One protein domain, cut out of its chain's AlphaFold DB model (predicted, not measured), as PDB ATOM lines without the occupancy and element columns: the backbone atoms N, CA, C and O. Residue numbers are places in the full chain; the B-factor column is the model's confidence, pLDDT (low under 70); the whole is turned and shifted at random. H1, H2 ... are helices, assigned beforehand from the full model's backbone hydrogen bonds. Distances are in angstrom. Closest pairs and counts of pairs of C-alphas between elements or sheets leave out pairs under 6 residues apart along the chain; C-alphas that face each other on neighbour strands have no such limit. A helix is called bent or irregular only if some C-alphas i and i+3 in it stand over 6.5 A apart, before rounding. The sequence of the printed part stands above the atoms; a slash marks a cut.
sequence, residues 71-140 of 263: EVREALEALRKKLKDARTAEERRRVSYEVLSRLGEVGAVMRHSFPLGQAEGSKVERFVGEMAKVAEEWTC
ATOM      1  N   GLU A  71     -11.590 -23.920  44.003       82.88
ATOM      2  CA  GLU A  71     -12.095 -25.194  43.473       82.88
ATOM      3  C   GLU A  71     -11.766 -25.429  41.989       82.88
ATOM      4  O   GLU A  71     -11.389 -26.533  41.587       82.88
ATOM      5  N   VAL A  72     -11.900 -24.404  41.143       85.38
ATOM      6  CA  VAL A  72     -11.607 -24.528  39.712       85.38
ATOM      7  C   VAL A  72     -10.098 -24.565  39.482       85.38
ATOM      8  O   VAL A  72      -9.635 -25.334  38.639       85.38
ATOM      9  N   ARG A  73      -9.315 -23.795  40.248       86.25
ATOM     10  CA  ARG A  73      -7.847 -23.839  40.169       86.25
ATOM     11  C   ARG A  73      -7.328 -25.225  40.546       86.25
ATOM     12  O   ARG A  73      -6.590 -25.831  39.771       86.25
ATOM     13  N   GLU A  74      -7.793 -25.759  41.671       89.81
ATOM     14  CA  GLU A  74      -7.477 -27.112  42.133       89.81
ATOM     15  C   GLU A  74      -7.887 -28.173  41.106       89.81
ATOM     16  O   GLU A  74      -7.116 -29.089  40.805       89.81
ATOM     17  N   ALA A  75      -9.075 -28.042  40.509       90.56
ATOM     18  CA  ALA A  75      -9.532 -28.960  39.474       90.56
ATOM     19  C   ALA A  75      -8.644 -28.910  38.221       90.56
ATOM     20  O   ALA A  75      -8.299 -29.960  37.680       90.56
ATOM     21  N   LEU A  76      -8.230 -27.727  37.759       90.06
ATOM     22  CA  LEU A  76      -7.348 -27.600  36.595       90.06
ATOM     23  C   LEU A  76      -5.939 -28.138  36.875       90.06
ATOM     24  O   LEU A  76      -5.355 -28.796  36.013       90.06
ATOM     25  N   GLU A  77      -5.412 -27.947  38.084       90.69
ATOM     26  CA  GLU A  77      -4.146 -28.554  38.506       90.69
ATOM     27  C   GLU A  77      -4.238 -30.084  38.582       90.69
ATOM     28  O   GLU A  77      -3.370 -30.795  38.058       90.69
ATOM     29  N   ALA A  78      -5.317 -30.611  39.166       91.94
ATOM     30  CA  ALA A  78      -5.578 -32.045  39.230       91.94
ATOM     31  C   ALA A  78      -5.730 -32.653  37.827       91.94
ATOM     32  O   ALA A  78      -5.172 -33.719  37.546       91.94
ATOM     33  N   LEU A  79      -6.442 -31.959  36.934       91.69
ATOM     34  CA  LEU A  79      -6.592 -32.331  35.532       91.69
ATOM     35  C   LEU A  79      -5.225 -32.402  34.851       91.69
ATOM     36  O   LEU A  79      -4.886 -33.423  34.253       91.69
ATOM     37  N   ARG A  80      -4.408 -31.357  35.003       90.62
ATOM     38  CA  ARG A  80      -3.062 -31.283  34.429       90.62
ATOM     39  C   ARG A  80      -2.177 -32.431  34.904       90.62
ATOM     40  O   ARG A  80      -1.514 -33.067  34.089       90.62
ATOM     41  N   LYS A  81      -2.185 -32.728  36.206       90.38
ATOM     42  CA  LYS A  81      -1.407 -33.831  36.785       90.38
ATOM     43  C   LYS A  81      -1.834 -35.179  36.205       90.38
ATOM     44  O   LYS A  81      -0.984 -35.916  35.722       90.38
ATOM     45  N   LYS A  82      -3.138 -35.472  36.192       91.19
ATOM     46  CA  LYS A  82      -3.674 -36.750  35.693       91.19
ATOM     47  C   LYS A  82      -3.497 -36.935  34.183       91.19
ATOM     48  O   LYS A  82      -3.349 -38.062  33.720       91.19
ATOM     49  N   LEU A  83      -3.502 -35.854  33.402       89.44
ATOM     50  CA  LEU A  83      -3.312 -35.926  31.949       89.44
ATOM     51  C   LEU A  83      -1.875 -36.259  31.534       89.44
ATOM     52  O   LEU A  83      -1.697 -36.789  30.440       89.44
ATOM     53  N   LYS A  84      -0.864 -36.015  32.384       85.81
ATOM     54  CA  LYS A  84       0.531 -36.415  32.107       85.81
ATOM     55  C   LYS A  84       0.688 -37.930  31.965       85.81
ATOM     56  O   LYS A  84       1.510 -38.390  31.173       85.81
ATOM     57  N   ASP A  85      -0.126 -38.678  32.702       85.31
ATOM     58  CA  ASP A  85      -0.087 -40.140  32.731       85.31
ATOM     59  C   ASP A  85      -1.022 -40.775  31.688       85.31
ATOM     60  O   ASP A  85      -0.882 -41.954  31.366       85.31
ATOM     61  N   ALA A  86      -1.949 -40.001  31.111       85.62
ATOM     62  CA  ALA A  86      -2.905 -40.480  30.117       85.62
ATOM     63  C   ALA A  86      -2.245 -40.645  28.736       85.62
ATOM     64  O   ALA A  86      -1.813 -39.674  28.107       85.62
ATOM     65  N   ARG A  87      -2.208 -41.876  28.217       83.19
ATOM     66  CA  ARG A  87      -1.567 -42.208  26.932       83.19
ATOM     67  C   ARG A  87      -2.575 -42.327  25.795       83.19
ATOM     68  O   ARG A  87      -2.244 -42.033  24.648       83.19
ATOM     69  N   THR A  88      -3.817 -42.678  26.103       87.38
ATOM     70  CA  THR A  88      -4.880 -42.900  25.116       87.38
ATOM     71  C   THR A  88      -5.928 -41.783  25.109       87.38
ATOM     72  O   THR A  88      -6.095 -41.038  26.077       87.38
ATOM     73  N   ALA A  89      -6.658 -41.663  23.997       85.88
ATOM     74  CA  ALA A  89      -7.799 -40.752  23.868       85.88
ATOM     75  C   ALA A  89      -8.893 -41.033  24.916       85.88
ATOM     76  O   ALA A  89      -9.447 -40.104  25.506       85.88
ATOM     77  N   GLU A  90      -9.163 -42.313  25.179       88.75
ATOM     78  CA  GLU A  90     -10.189 -42.747  26.128       88.75
ATOM     79  C   GLU A  90      -9.803 -42.418  27.576       88.75
ATOM     80  O   GLU A  90     -10.620 -41.901  28.337       88.75
ATOM     81  N   GLU A  91      -8.532 -42.603  27.949       89.88
ATOM     82  CA  GLU A  91      -8.026 -42.180  29.260       89.88
ATOM     83  C   GLU A  91      -8.156 -40.669  29.458       89.88
ATOM     84  O   GLU A  91      -8.636 -40.233  30.506       89.88
ATOM     85  N   ARG A  92      -7.798 -39.864  28.445       89.44
ATOM     86  CA  ARG A  92      -7.959 -38.402  28.501       89.44
ATOM     87  C   ARG A  92      -9.421 -38.002  28.671       89.44
ATOM     88  O   ARG A  92      -9.721 -37.117  29.472       89.44
ATOM     89  N   ARG A  93     -10.339 -38.669  27.965       89.62
ATOM     90  CA  ARG A  93     -11.786 -38.439  28.087       89.62
ATOM     91  C   ARG A  93     -12.294 -38.780  29.488       89.62
ATOM     92  O   ARG A  93     -12.994 -37.967  30.087       89.62
ATOM     93  N   ARG A  94     -11.906 -39.939  30.027       91.75
ATOM     94  CA  ARG A  94     -12.290 -40.388  31.373       91.75
ATOM     95  C   ARG A  94     -11.788 -39.430  32.451       91.75
ATOM     96  O   ARG A  94     -12.573 -39.011  33.291       91.75
ATOM     97  N   VAL A  95     -10.510 -39.049  32.394       91.62
ATOM     98  CA  VAL A  95      -9.897 -38.093  33.332       91.62
ATOM     99  C   VAL A  95     -10.591 -36.731  33.256       91.62
ATOM    100  O   VAL A  95     -10.957 -36.170  34.285       91.62
ATOM    101  N   SER A  96     -10.821 -36.220  32.042       90.50
ATOM    102  CA  SER A  96     -11.538 -34.960  31.825       90.50
ATOM    103  C   SER A  96     -12.940 -34.993  32.435       90.50
ATOM    104  O   SER A  96     -13.324 -34.064  33.145       90.50
ATOM    105  N   TYR A  97     -13.689 -36.077  32.221       91.75
ATOM    106  CA  TYR A  97     -15.017 -36.248  32.803       91.75
ATOM    107  C   TYR A  97     -14.975 -36.323  34.335       91.75
ATOM    108  O   TYR A  97     -15.731 -35.622  35.003       91.75
ATOM    109  N   GLU A  98     -14.073 -37.129  34.898       93.25
ATOM    110  CA  GLU A  98     -13.930 -37.321  36.345       93.25
ATOM    111  C   GLU A  98     -13.626 -36.008  37.082       93.25
ATOM    112  O   GLU A  98     -14.192 -35.741  38.141       93.25
ATOM    113  N   VAL A  99     -12.736 -35.188  36.522       91.25
ATOM    114  CA  VAL A  99     -12.307 -33.938  37.156       91.25
ATOM    115  C   VAL A  99     -13.326 -32.828  36.923       91.25
ATOM    116  O   VAL A  99     -13.786 -32.202  37.875       91.25
ATOM    117  N   LEU A 100     -13.737 -32.604  35.672       91.56
ATOM    118  CA  LEU A 100     -14.584 -31.462  35.330       91.56
ATOM    119  C   LEU A 100     -16.051 -31.665  35.728       91.56
ATOM    120  O   LEU A 100     -16.788 -30.692  35.815       91.56
ATOM    121  N   SER A 101     -16.532 -32.893  35.951       89.94
ATOM    122  CA  SER A 101     -17.923 -33.113  36.404       89.94
ATOM    123  C   SER A 101     -18.206 -32.496  37.775       89.94
ATOM    124  O   SER A 101     -19.337 -32.097  38.039       89.94
ATOM    125  N   ARG A 102     -17.171 -32.340  38.608       89.25
ATOM    126  CA  ARG A 102     -17.254 -31.723  39.939       89.25
ATOM    127  C   ARG A 102     -17.529 -30.222  39.887       89.25
ATOM    128  O   ARG A 102     -18.062 -29.678  40.840       89.25
ATOM    129  N   LEU A 103     -17.216 -29.578  38.763       86.75
ATOM    130  CA  LEU A 103     -17.395 -28.140  38.562       86.75
ATOM    131  C   LEU A 103     -18.789 -27.777  38.017       86.75
ATOM    132  O   LEU A 103     -18.985 -26.680  37.501       86.75
ATOM    133  N   GLY A 104     -19.755 -28.700  38.039       86.56
ATOM    134  CA  GLY A 104     -21.120 -28.435  37.577       86.56
ATOM    135  C   GLY A 104     -21.182 -27.896  36.140       86.56
ATOM    136  O   GLY A 104     -20.638 -28.500  35.209       86.56
ATOM    137  N   GLU A 105     -21.858 -26.757  35.959       83.75
ATOM    138  CA  GLU A 105     -22.085 -26.141  34.645       83.75
ATOM    139  C   GLU A 105     -20.796 -25.656  33.972       83.75
ATOM    140  O   GLU A 105     -20.597 -25.934  32.789       83.75
ATOM    141  N   VAL A 106     -19.882 -25.002  34.706       84.69
ATOM    142  CA  VAL A 106     -18.627 -24.513  34.105       84.69
ATOM    143  C   VAL A 106     -17.775 -25.682  33.611       84.69
ATOM    144  O   VAL A 106     -17.213 -25.644  32.517       84.69
ATOM    145  N   GLY A 107     -17.779 -26.794  34.350       88.81
ATOM    146  CA  GLY A 107     -17.137 -28.026  33.915       88.81
ATOM    147  C   GLY A 107     -17.775 -28.639  32.668       88.81
ATOM    148  O   GLY A 107     -17.069 -29.197  31.827       88.81
ATOM    149  N   ALA A 108     -19.101 -28.548  32.524       87.88
ATOM    150  CA  ALA A 108     -19.800 -28.996  31.320       87.88
ATOM    151  C   ALA A 108     -19.408 -28.162  30.092       87.88
ATOM    152  O   ALA A 108     -19.119 -28.741  29.042       87.88
ATOM    153  N   VAL A 109     -19.309 -26.838  30.245       86.19
ATOM    154  CA  VAL A 109     -18.829 -25.931  29.190       86.19
ATOM    155  C   VAL A 109     -17.397 -26.274  28.799       86.19
ATOM    156  O   VAL A 109     -17.131 -26.494  27.622       86.19
ATOM    157  N   MET A 110     -16.487 -26.426  29.765       89.62
ATOM    158  CA  MET A 110     -15.093 -26.791  29.481       89.62
ATOM    159  C   MET A 110     -14.974 -28.113  28.712       89.62
ATOM    160  O   MET A 110     -14.209 -28.200  27.755       89.62
ATOM    161  N   ARG A 111     -15.742 -29.145  29.090       89.12
ATOM    162  CA  ARG A 111     -15.730 -30.440  28.382       89.12
ATOM    163  C   ARG A 111     -16.231 -30.331  26.946       89.12
ATOM    164  O   ARG A 111     -15.732 -31.048  26.081       89.12
ATOM    165  N   HIS A 112     -17.229 -29.486  26.709       86.56
ATOM    166  CA  HIS A 112     -17.791 -29.275  25.381       86.56
ATOM    167  C   HIS A 112     -16.847 -28.452  24.496       86.56
ATOM    168  O   HIS A 112     -16.593 -28.824  23.353       86.56
ATOM    169  N   SER A 113     -16.295 -27.361  25.030       84.56
ATOM    170  CA  SER A 113     -15.425 -26.446  24.285       84.56
ATOM    171  C   SER A 113     -14.029 -27.021  24.033       84.56
ATOM    172  O   SER A 113     -13.396 -26.664  23.042       84.56
ATOM    173  N   PHE A 114     -13.561 -27.946  24.879       87.50
ATOM    174  CA  PHE A 114     -12.232 -28.554  24.765       87.50
ATOM    175  C   PHE A 114     -12.307 -30.086  24.849       87.50
ATOM    176  O   PHE A 114     -12.102 -30.675  25.919       87.50
ATOM    177  N   PRO A 115     -12.566 -30.777  23.726       82.75
ATOM    178  CA  PRO A 115     -12.651 -32.231  23.699       82.75
ATOM    179  C   PRO A 115     -11.254 -32.865  23.829       82.75
ATOM    180  O   PRO A 115     -10.643 -33.287  22.850       82.75
ATOM    181  N   LEU A 116     -10.742 -32.981  25.061       81.12
ATOM    182  CA  LEU A 116      -9.387 -33.486  25.351       81.12
ATOM    183  C   LEU A 116      -9.120 -34.909  24.826       81.12
ATOM    184  O   LEU A 116      -7.976 -35.267  24.543       81.12
ATOM    185  N   GLY A 117     -10.168 -35.719  24.658       73.69
ATOM    186  CA  GLY A 117     -10.063 -37.040  24.027       73.69
ATOM    187  C   GLY A 117      -9.619 -36.973  22.560       73.69
ATOM    188  O   GLY A 117      -8.952 -37.882  22.084       73.69
ATOM    189  N   GLN A 118      -9.916 -35.872  21.864       73.75
ATOM    190  CA  GLN A 118      -9.546 -35.639  20.462       73.75
ATOM    191  C   GLN A 118      -8.280 -34.780  20.308       73.75
ATOM    192  O   GLN A 118      -7.812 -34.558  19.195       73.75
ATOM    193  N   ALA A 119      -7.710 -34.299  21.415       76.44
ATOM    194  CA  ALA A 119      -6.502 -33.488  21.399       76.44
ATOM    195  C   ALA A 119      -5.254 -34.349  21.153       76.44
ATOM    196  O   ALA A 119      -5.052 -35.384  21.799       76.44
ATOM    197  N   GLU A 120      -4.378 -33.877  20.267       74.88
ATOM    198  CA  GLU A 120      -2.991 -34.340  20.193       74.88
ATOM    199  C   GLU A 120      -2.239 -33.925  21.464       74.88
ATOM    200  O   GLU A 120      -2.517 -32.871  22.039       74.88
ATOM    201  N   GLY A 121      -1.257 -34.726  21.896       69.12
ATOM    202  CA  GLY A 121      -0.545 -34.512  23.164       69.12
ATOM    203  C   GLY A 121       0.063 -33.110  23.319       69.12
ATOM    204  O   GLY A 121       0.015 -32.541  24.405       69.12
ATOM    205  N   SER A 122       0.544 -32.506  22.227       70.25
ATOM    206  CA  SER A 122       1.092 -31.140  22.207       70.25
ATOM    207  C   SER A 122       0.044 -30.042  22.443       70.25
ATOM    208  O   SER A 122       0.395 -28.939  22.856       70.25
ATOM    209  N   LYS A 123      -1.242 -30.326  22.206       80.12
ATOM    210  CA  LYS A 123      -2.358 -29.378  22.360       80.12
ATOM    211  C   LYS A 123      -3.021 -29.453  23.737       80.12
ATOM    212  O   LYS A 123      -3.758 -28.542  24.098       80.12
ATOM    213  N   VAL A 124      -2.744 -30.498  24.521       80.44
ATOM    214  CA  VAL A 124      -3.374 -30.722  25.833       80.44
ATOM    215  C   VAL A 124      -3.062 -29.593  26.815       80.44
ATOM    216  O   VAL A 124      -3.974 -29.042  27.420       80.44
ATOM    217  N   GLU A 125      -1.794 -29.201  26.934       81.50
ATOM    218  CA  GLU A 125      -1.378 -28.108  27.826       81.50
ATOM    219  C   GLU A 125      -1.997 -26.764  27.421       81.50
ATOM    220  O   GLU A 125      -2.455 -26.002  28.272       81.50
ATOM    221  N   ARG A 126      -2.104 -26.506  26.111       84.81
ATOM    222  CA  ARG A 126      -2.807 -25.328  25.594       84.81
ATOM    223  C   ARG A 126      -4.282 -25.336  26.000       84.81
ATOM    224  O   ARG A 126      -4.774 -24.316  26.468       84.81
ATOM    225  N   PHE A 127      -4.968 -26.468  25.854       86.75
ATOM    226  CA  PHE A 127      -6.379 -26.588  26.224       86.75
ATOM    227  C   PHE A 127      -6.612 -26.407  27.721       86.75
ATOM    228  O   PHE A 127      -7.544 -25.709  28.096       86.75
ATOM    229  N   VAL A 128      -5.748 -26.954  28.581       85.50
ATOM    230  CA  VAL A 128      -5.842 -26.703  30.031       85.50
ATOM    231  C   VAL A 128      -5.658 -25.210  30.341       85.50
ATOM    232  O   VAL A 128      -6.389 -24.663  31.164       85.50
ATOM    233  N   GLY A 129      -4.743 -24.522  29.649       83.88
ATOM    234  CA  GLY A 129      -4.589 -23.068  29.769       83.88
ATOM    235  C   GLY A 129      -5.812 -22.275  29.288       83.88
ATOM    236  O   GLY A 129      -6.210 -21.304  29.925       83.88
ATOM    237  N   GLU A 130      -6.445 -22.687  28.187       87.25
ATOM    238  CA  GLU A 130      -7.678 -22.065  27.683       87.25
ATOM    239  C   GLU A 130      -8.890 -22.355  28.595       87.25
ATOM    240  O   GLU A 130      -9.751 -21.492  28.754       87.25
ATOM    241  N   MET A 131      -8.931 -23.504  29.284       89.12
ATOM    242  CA  MET A 131      -9.960 -23.808  30.288       89.12
ATOM    243  C   MET A 131      -9.930 -22.845  31.480       89.12
ATOM    244  O   MET A 131     -10.992 -22.481  31.978       89.12
ATOM    245  N   ALA A 132      -8.748 -22.396  31.920       83.75
ATOM    246  CA  ALA A 132      -8.646 -21.379  32.971       83.75
ATOM    247  C   ALA A 132      -9.339 -20.075  32.550       83.75
ATOM    248  O   ALA A 132     -10.153 -19.545  33.299       83.75
ATOM    249  N   LYS A 133      -9.118 -19.632  31.306       84.06
ATOM    250  CA  LYS A 133      -9.797 -18.451  30.748       84.06
ATOM    251  C   LYS A 133     -11.309 -18.635  30.691       84.06
ATOM    252  O   LYS A 133     -12.047 -17.727  31.046       84.06
ATOM    253  N   VAL A 134     -11.785 -19.820  30.302       87.38
ATOM    254  CA  VAL A 134     -13.227 -20.120  30.318       87.38
ATOM    255  C   VAL A 134     -13.811 -20.024  31.722       87.38
ATOM    256  O   VAL A 134     -14.930 -19.540  31.865       87.38
ATOM    257  N   ALA A 135     -13.078 -20.448  32.753       83.75
ATOM    258  CA  ALA A 135     -13.527 -20.282  34.132       83.75
ATOM    259  C   ALA A 135     -13.669 -18.809  34.521       83.75
ATOM    260  O   ALA A 135     -14.708 -18.431  35.053       83.75
ATOM    261  N   GLU A 136     -12.646 -18.000  34.232       82.31
ATOM    262  CA  GLU A 136     -12.630 -16.555  34.511       82.31
ATOM    263  C   GLU A 136     -13.773 -15.837  33.792       82.31
ATOM    264  O   GLU A 136     -14.508 -15.042  34.374       82.31
ATOM    265  N   GLU A 137     -13.963 -16.147  32.513       85.19
ATOM    266  CA  GLU A 137     -15.038 -15.574  31.714       85.19
ATOM    267  C   GLU A 137     -16.420 -16.028  32.207       85.19
ATOM    268  O   GLU A 137     -17.372 -15.253  32.168       85.19
ATOM    269  N   TRP A 138     -16.554 -17.261  32.702       82.00
ATOM    270  CA  TRP A 138     -17.822 -17.768  33.230       82.00
ATOM    271  C   TRP A 138     -18.234 -17.100  34.546       82.00
ATOM    272  O   TRP A 138     -19.429 -16.922  34.789       82.00
ATOM    273  N   THR A 139     -17.268 -16.740  35.398       79.12
ATOM    274  CA  THR A 139     -17.525 -16.027  36.660       79.12
ATOM    275  C   THR A 139     -17.676 -14.522  36.465       79.12
ATOM    276  O   THR A 139     -18.317 -13.865  37.283       79.12
ATOM    277  N   CYS A 140     -17.138 -13.966  35.378       84.00
ATOM    278  CA  CYS A 140     -17.275 -12.557  35.038       84.00
ATOM    279  C   CYS A 140     -18.740 -12.202  34.698       84.00
ATOM    280  O   CYS A 140     -19.268 -12.691  33.696       84.00
TER     281      CYS A 140
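This is residues 71 to 140 of the 263 residues of an uncharacterized protein of Sulfodiicoccus acidiphilus (UniProt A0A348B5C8). Four helical rods form a small up-and-down bundle, H1, H2a, H2b and H3 in a ring, each running opposite ways to the next; the rods come from three helices, since H2 folds back on itself at residues 103 and 104. H2b is the short rod, at a steeper tilt to H3. The printed part has 70 residues, with three named helices in the order H1, H2, H3 and no named strand; its class is all helix. It is compact, with a radius of gyration of the C-alphas of 10.8 A, and elongated, spanning 34 by 20 by 19 A.

Start at H1, residues 71 to 85. H2, residues 89 to 113, was assigned as one helix by its hydrogen bonds but is bent: C-alphas 102 and 105 are 9.1 A apart, between arms H2a, residues 89 to 102, and H2b, residues 105 to 113. H1 and H2a form a helical hairpin and touch, closest at the C-alphas of Ala 75 and Val 99, 6.2 A, at a shallow tilt of 17 degrees. H2a touches H2b with residues 96 to 101 alone, closest at the C-alphas of Leu 100 and Gly 107, 4.5 A, opposite ways at a shallow tilt of 23 degrees. Next find H3, residues 121 to 139, only just irregular, with C-alphas 122 and 125 6.8 A apart. H2b and H3 form a helical hairpin at a steep tilt of 38 degrees; H3 touches H2b with residues 131 to 138 alone, closest at the C-alphas of Met 110 and Met 131, 6.0 A. H3 also touches H1, closest at the C-alphas of Leu 76 and Val 128, 6.8 A, opposite ways at a shallow tilt of 8 degrees. H1 and H2b are apart, as are H2a and H3. Every O i to N i+4 pair is within hydrogen-bond range in H2b; the counts are 10 of 11 in H1, 9 of 10 in H2a and 12 of 15 in H3.

Find C-alpha 71 at (-12.095, -25.194, 43.473); from there H1 runs 22.0 A to C-alpha 85. H2a runs 20.7 A and H2b 12.3 A. H3 runs 28.5 A to C-alpha 139 at (-17.525, -16.027, 36.660).

The C-alphas of Arg 87 and Cys 140 are the two farthest apart, 34.5 A. The printed part has no cut; the link from H1 to H2 is tight, that from H2 to H3 short. The mean pLDDT of the printed part is 85.8, and residue 121 is under 70.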